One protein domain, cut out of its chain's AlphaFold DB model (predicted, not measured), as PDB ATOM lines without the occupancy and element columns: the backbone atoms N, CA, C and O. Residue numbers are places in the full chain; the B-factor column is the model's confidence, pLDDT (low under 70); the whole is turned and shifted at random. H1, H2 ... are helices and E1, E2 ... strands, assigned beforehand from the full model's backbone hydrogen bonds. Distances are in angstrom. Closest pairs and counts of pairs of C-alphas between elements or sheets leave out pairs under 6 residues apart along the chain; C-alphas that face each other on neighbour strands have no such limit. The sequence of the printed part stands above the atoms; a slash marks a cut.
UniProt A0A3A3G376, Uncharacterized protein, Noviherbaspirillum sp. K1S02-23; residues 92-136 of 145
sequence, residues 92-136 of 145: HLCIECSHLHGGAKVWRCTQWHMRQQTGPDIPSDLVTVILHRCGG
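What this domain is: This is residues 92 to 136 of the 145 residues of an uncharacterized protein of Noviherbaspirillum sp. K1S02-23 (UniProt A0A3A3G376). A small hairpin of two strands, E1 and E2, is followed with no residue between by the short helix H1, which turns off from the direction of E2; a loop then swings out and folds back to a second short helix, H2, near E2. Residues 114 to 119 stick out, of which 114 and 115 belong to H1. The printed part has 45 residues, in the order E1, E2, H1, H2; the class is mixed, with under half of the residues in named elements. It is compact, with a radius of gyration of the C-alphas of 9.5 A and spans of 24 by 23 by 16 A.

Where its parts are: E1, residues 100 to 103, begins at C-alpha (-38.835, 1.394, 23.261). E2 is residues 106 to 109, 10.2 A long. H1 is residues 110 to 115. H2, residues 124 to 128, ends at C-alpha (-35.008, -2.541, 12.860).

How they stand to each other: The hairpin E1 and E2 is antiparallel at 174 degrees, with N 101 and O 108 2.8 A apart, within hydrogen-bond range. The closest C-alphas of E2 and H2, Trp 107 and Ser 124, are 7.3 A apart. H1 and H2 are apart. In both helices every O i to N i+4 pair is within hydrogen-bond range.

The domain as a whole: The printed part has no cut and no long link between named elements. Residues 116 to 120 are under pLDDT 70.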
ATOM      1  N   HIS A  92     -34.663   8.274  12.457       91.12
ATOM      2  CA  HIS A  92     -34.178   7.341  13.473       91.12
ATOM      3  C   HIS A  92     -34.829   5.966  13.321       91.12
ATOM      4  O   HIS A  92     -35.932   5.847  12.782       91.12
ATOM      5  N   LEU A  93     -34.142   4.917  13.773       91.19
ATOM      6  CA  LEU A  93     -34.760   3.607  13.966       91.19
ATOM      7  C   LEU A  93     -35.441   3.581  15.334       91.19
ATOM      8  O   LEU A  93     -34.874   4.065  16.313       91.19
ATOM      9  N   CYS A  94     -36.623   2.962  15.448       90.19
ATOM     10  CA  CYS A  94     -37.297   2.852  16.748       90.19
ATOM     11  C   CYS A  94     -36.431   2.142  17.798       90.19
ATOM     12  O   CYS A  94     -36.570   2.452  18.978       90.19
ATOM     13  N   ILE A  95     -35.520   1.249  17.392       89.69
ATOM     14  CA  ILE A  95     -34.590   0.574  18.308       89.69
ATOM     15  C   ILE A  95     -33.625   1.518  19.043       89.69
ATOM     16  O   ILE A  95     -33.109   1.166  20.099       89.69
ATOM     17  N   GLU A  96     -33.412   2.732  18.533       89.50
ATOM     18  CA  GLU A  96     -32.611   3.770  19.199       89.50
ATOM     19  C   GLU A  96     -33.417   4.556  20.251       89.50
ATOM     20  O   GLU A  96     -32.856   5.361  20.993       89.50
ATOM     21  N   CYS A  97     -34.739   4.366  20.306       88.25
ATOM     22  CA  CYS A  97     -35.633   5.162  21.137       88.25
ATOM     23  C   CYS A  97     -35.574   4.717  22.602       88.25
ATOM     24  O   CYS A  97     -35.829   3.557  22.920       88.25
ATOM     25  N   SER A  98     -35.371   5.662  23.522       86.56
ATOM     26  CA  SER A  98     -35.434   5.410  24.972       86.56
ATOM     27  C   SER A  98     -36.816   4.952  25.458       86.56
ATOM     28  O   SER A  98     -36.934   4.339  26.517       86.56
ATOM     29  N   HIS A  99     -37.866   5.239  24.684       86.25
ATOM     30  CA  HIS A  99     -39.240   4.821  24.964       86.25
ATOM     31  C   HIS A  99     -39.591   3.439  24.397       86.25
ATOM     32  O   HIS A  99     -40.746   3.024  24.516       86.25
ATOM     33  N   LEU A 100     -38.646   2.759  23.735       87.81
ATOM     34  CA  LEU A 100     -38.835   1.394  23.261       87.81
ATOM     35  C   LEU A 100     -38.515   0.398  24.380       87.81
ATOM     36  O   LEU A 100     -37.474   0.460  25.034       87.81
ATOM     37  N   HIS A 101     -39.419  -0.551  24.572       87.06
ATOM     38  CA  HIS A 101     -39.329  -1.615  25.557       87.06
ATOM     39  C   HIS A 101     -39.698  -2.956  24.917       87.06
ATOM     40  O   HIS A 101     -40.403  -3.015  23.907       87.06
ATOM     41  N   GLY A 102     -39.252  -4.042  25.543       83.75
ATOM     42  CA  GLY A 102     -39.436  -5.395  25.030       83.75
ATOM     43  C   GLY A 102     -38.187  -5.908  24.322       83.75
ATOM     44  O   GLY A 102     -37.074  -5.518  24.665       83.75
ATOM     45  N   GLY A 103     -38.376  -6.818  23.375       78.94
ATOM     46  CA  GLY A 103     -37.285  -7.448  22.633       78.94
ATOM     47  C   GLY A 103     -37.774  -7.985  21.297       78.94
ATOM     48  O   GLY A 103     -38.953  -7.854  20.979       78.94
ATOM     49  N   ALA A 104     -36.892  -8.647  20.544       72.62
ATOM     50  CA  ALA A 104     -37.093  -9.036  19.140       72.62
ATOM     51  C   ALA A 104     -38.447  -9.693  18.779       72.62
ATOM     52  O   ALA A 104     -38.857  -9.642  17.622       72.62
ATOM     53  N   LYS A 105     -39.148 -10.308  19.743       75.00
ATOM     54  CA  LYS A 105     -40.458 -10.949  19.543       75.00
ATOM     55  C   LYS A 105     -41.662 -10.047  19.829       75.00
ATOM     56  O   LYS A 105     -42.720 -10.284  19.261       75.00
ATOM     57  N   VAL A 106     -41.532  -9.078  20.736       81.62
ATOM     58  CA  VAL A 106     -42.628  -8.202  21.182       81.62
ATOM     59  C   VAL A 106     -42.043  -6.835  21.516       81.62
ATOM     60  O   VAL A 106     -41.408  -6.662  22.560       81.62
ATOM     61  N   TRP A 107     -42.271  -5.868  20.634       85.69
ATOM     62  CA  TRP A 107     -41.810  -4.494  20.793       85.69
ATOM     63  C   TRP A 107     -42.949  -3.580  21.226       85.69
ATOM     64  O   TRP A 107     -44.020  -3.560  20.621       85.69
ATOM     65  N   ARG A 108     -42.702  -2.780  22.264       86.88
ATOM     66  CA  ARG A 108     -43.663  -1.825  22.817       86.88
ATOM     67  C   ARG A 108     -43.023  -0.455  22.888       86.88
ATOM     68  O   ARG A 108     -41.951  -0.306  23.456       86.88
ATOM     69  N   CYS A 109     -43.687   0.554  22.341       87.69
ATOM     70  CA  CYS A 109     -43.215   1.930  22.412       87.69
ATOM     71  C   CYS A 109     -44.316   2.827  22.956       87.69
ATOM     72  O   CYS A 109     -45.412   2.894  22.395       87.69
ATOM     73  N   THR A 110     -44.003   3.565  24.016       84.50
ATOM     74  CA  THR A 110     -44.959   4.474  24.656       84.50
ATOM     75  C   THR A 110     -45.439   5.562  23.690       84.50
ATOM     76  O   THR A 110     -46.619   5.893  23.674       84.50
ATOM     77  N   GLN A 111     -44.564   6.061  22.808       85.69
ATOM     78  CA  GLN A 111     -44.913   7.083  21.808       85.69
ATOM     79  C   GLN A 111     -45.870   6.557  20.730       85.69
ATOM     80  O   GLN A 111     -46.764   7.271  20.279       85.69
ATOM     81  N   TRP A 112     -45.703   5.297  20.324       81.62
ATOM     82  CA  TRP A 112     -46.610   4.638  19.385       81.62
ATOM     83  C   TRP A 112     -47.978   4.402  20.010       81.62
ATOM     84  O   TRP A 112     -48.992   4.757  19.414       81.62
ATOM     85  N   HIS A 113     -47.994   3.901  21.246       79.50
ATOM     86  CA  HIS A 113     -49.221   3.677  22.000       79.50
ATOM     87  C   HIS A 113     -49.991   4.983  22.262       79.50
ATOM     88  O   HIS A 113     -51.210   5.015  22.175       79.50
ATOM     89  N   MET A 114     -49.307   6.099  22.535       77.38
ATOM     90  CA  MET A 114     -49.976   7.399  22.701       77.38
ATOM     91  C   MET A 114     -50.653   7.896  21.415       77.38
ATOM     92  O   MET A 114     -51.658   8.599  21.484       77.38
ATOM     93  N   ARG A 115     -50.125   7.537  20.238       74.19
ATOM     94  CA  ARG A 115     -50.717   7.898  18.939       74.19
ATOM     95  C   ARG A 115     -51.822   6.943  18.497       74.19
ATOM     96  O   ARG A 115     -52.687   7.341  17.722       74.19
ATOM     97  N   GLN A 116     -51.786   5.701  18.964       65.81
ATOM     98  CA  GLN A 116     -52.743   4.656  18.618       65.81
ATOM     99  C   GLN A 116     -53.479   4.232  19.884       65.81
ATOM    100  O   GLN A 116     -53.012   3.370  20.616       65.81
ATOM    101  N   GLN A 117     -54.637   4.857  20.133       52.69
ATOM    102  CA  GLN A 117     -55.433   4.670  21.358       52.69
ATOM    103  C   GLN A 117     -55.758   3.192  21.654       52.69
ATOM    104  O   GLN A 117     -55.893   2.825  22.815       52.69
ATOM    105  N   THR A 118     -55.820   2.345  20.622       55.94
ATOM    106  CA  THR A 118     -55.909   0.879  20.694       55.94
ATOM    107  C   THR A 118     -55.384   0.305  19.372       55.94
ATOM    108  O   THR A 118     -56.109   0.299  18.377       55.94
ATOM    109  N   GLY A 119     -54.122  -0.117  19.310       57.97
ATOM    110  CA  GLY A 119     -53.509  -0.641  18.082       57.97
ATOM    111  C   GLY A 119     -52.575  -1.823  18.346       57.97
ATOM    112  O   GLY A 119     -52.189  -2.036  19.498       57.97
ATOM    113  N   PRO A 120     -52.238  -2.610  17.307       63.94
ATOM    114  CA  PRO A 120     -51.295  -3.719  17.421       63.94
ATOM    115  C   PRO A 120     -49.916  -3.241  17.901       63.94
ATOM    116  O   PRO A 120     -49.573  -2.056  17.788       63.94
ATOM    117  N   ASP A 121     -49.124  -4.188  18.420       77.75
ATOM    118  CA  ASP A 121     -47.709  -3.969  18.733       77.75
ATOM    119  C   ASP A 121     -46.988  -3.329  17.533       77.75
ATOM    120  O   ASP A 121     -47.405  -3.459  16.375       77.75
ATOM    121  N   ILE A 122     -45.901  -2.604  17.808       82.88
ATOM    122  CA  ILE A 122     -45.129  -1.954  16.748       82.88
ATOM    123  C   ILE A 122     -44.677  -3.007  15.714       82.88
ATOM    124  O   ILE A 122     -44.152  -4.053  16.109       82.88
ATOM    125  N   PRO A 123     -44.795  -2.728  14.401       83.44
ATOM    126  CA  PRO A 123     -44.233  -3.596  13.374       83.44
ATOM    127  C   PRO A 123     -42.717  -3.739  13.536       83.44
ATOM    128  O   PRO A 123     -42.010  -2.734  13.622       83.44
ATOM    129  N   SER A 124     -42.201  -4.970  13.513       83.12
ATOM    130  CA  SER A 124     -40.761  -5.236  13.656       83.12
ATOM    131  C   SER A 124     -39.910  -4.493  12.621       83.12
ATOM    132  O   SER A 124     -38.854  -3.971  12.969       83.12
ATOM    133  N   ASP A 125     -40.398  -4.343  11.387       84.56
ATOM    134  CA  ASP A 125     -39.690  -3.605  10.332       84.56
ATOM    135  C   ASP A 125     -39.504  -2.121  10.675       84.56
ATOM    136  O   ASP A 125     -38.486  -1.521  10.327       84.56
ATOM    137  N   LEU A 126     -40.450  -1.525  11.406       85.62
ATOM    138  CA  LEU A 126     -40.330  -0.147  11.888       85.62
ATOM    139  C   LEU A 126     -39.274  -0.022  13.001       85.62
ATOM    140  O   LEU A 126     -38.697   1.046  13.195       85.62
ATOM    141  N   VAL A 127     -39.001  -1.112  13.724       88.44
ATOM    142  CA  VAL A 127     -37.988  -1.162  14.789       88.44
ATOM    143  C   VAL A 127     -36.585  -1.236  14.227       88.44
ATOM    144  O   VAL A 127     -35.722  -0.479  14.667       88.44
ATOM    145  N   THR A 128     -36.358  -2.137  13.272       86.81
ATOM    146  CA  THR A 128     -35.008  -2.541  12.860       86.81
ATOM    147  C   THR A 128     -34.630  -2.101  11.446       86.81
ATOM    148  O   THR A 128     -33.443  -1.939  11.158       86.81
ATOM    149  N   VAL A 129     -35.593  -1.876  10.547       86.19
ATOM    150  CA  VAL A 129     -35.311  -1.690   9.112       86.19
ATOM    151  C   VAL A 129     -35.537  -0.248   8.663       86.19
ATOM    152  O   VAL A 129     -34.663   0.341   8.010       86.19
ATOM    153  N   ILE A 130     -36.694   0.319   9.001       89.25
ATOM    154  CA  ILE A 130     -37.193   1.577   8.442       89.25
ATOM    155  C   ILE A 130     -36.735   2.767   9.288       89.25
ATOM    156  O   ILE A 130     -37.145   2.931  10.433       89.25
ATOM    157  N   LEU A 131     -35.936   3.649   8.681       90.88
ATOM    158  CA  LEU A 131     -35.611   4.960   9.240       90.88
ATOM    159  C   LEU A 131     -36.823   5.886   9.112       90.88
ATOM    160  O   LEU A 131     -37.309   6.130   8.005       90.88
ATOM    161  N   HIS A 132     -37.302   6.428  10.228       89.69
ATOM    162  CA  HIS A 132     -38.455   7.321  10.231       89.69
ATOM    163  C   HIS A 132     -38.320   8.444  11.259       89.69
ATOM    164  O   HIS A 132     -37.513   8.399  12.184       89.69
ATOM    165  N   ARG A 133     -39.142   9.482  11.103       88.94
ATOM    166  CA  ARG A 133     -39.257  10.556  12.092       88.94
ATOM    167  C   ARG A 133     -40.276  10.146  13.150       88.94
ATOM    168  O   ARG A 133     -41.372   9.686  12.822       88.94
ATOM    169  N   CYS A 134     -39.937  10.326  14.421       86.38
ATOM    170  CA  CYS A 134     -40.839  10.069  15.538       86.38
ATOM    171  C   CYS A 134     -40.683  11.161  16.595       86.38
ATOM    172  O   CYS A 134     -39.569  11.543  16.936       86.38
ATOM    173  N   GLY A 135     -41.808  11.635  17.144       83.50
ATOM    174  CA  GLY A 135     -41.815  12.671  18.183       83.50
ATOM    175  C   GLY A 135     -41.061  12.271  19.456       83.50
ATOM    176  O   GLY A 135     -40.595  13.146  20.171       83.50
ATOM    177  N   GLY A 136     -40.858  10.970  19.693       83.75
ATOM    178  CA  GLY A 136     -40.001  10.471  20.773       83.75
ATOM    179  C   GLY A 136     -38.529  10.871  20.650       83.75
ATOM    180  O   GLY A 136     -37.842  10.927  21.661       83.75
TER     181      GLY A 136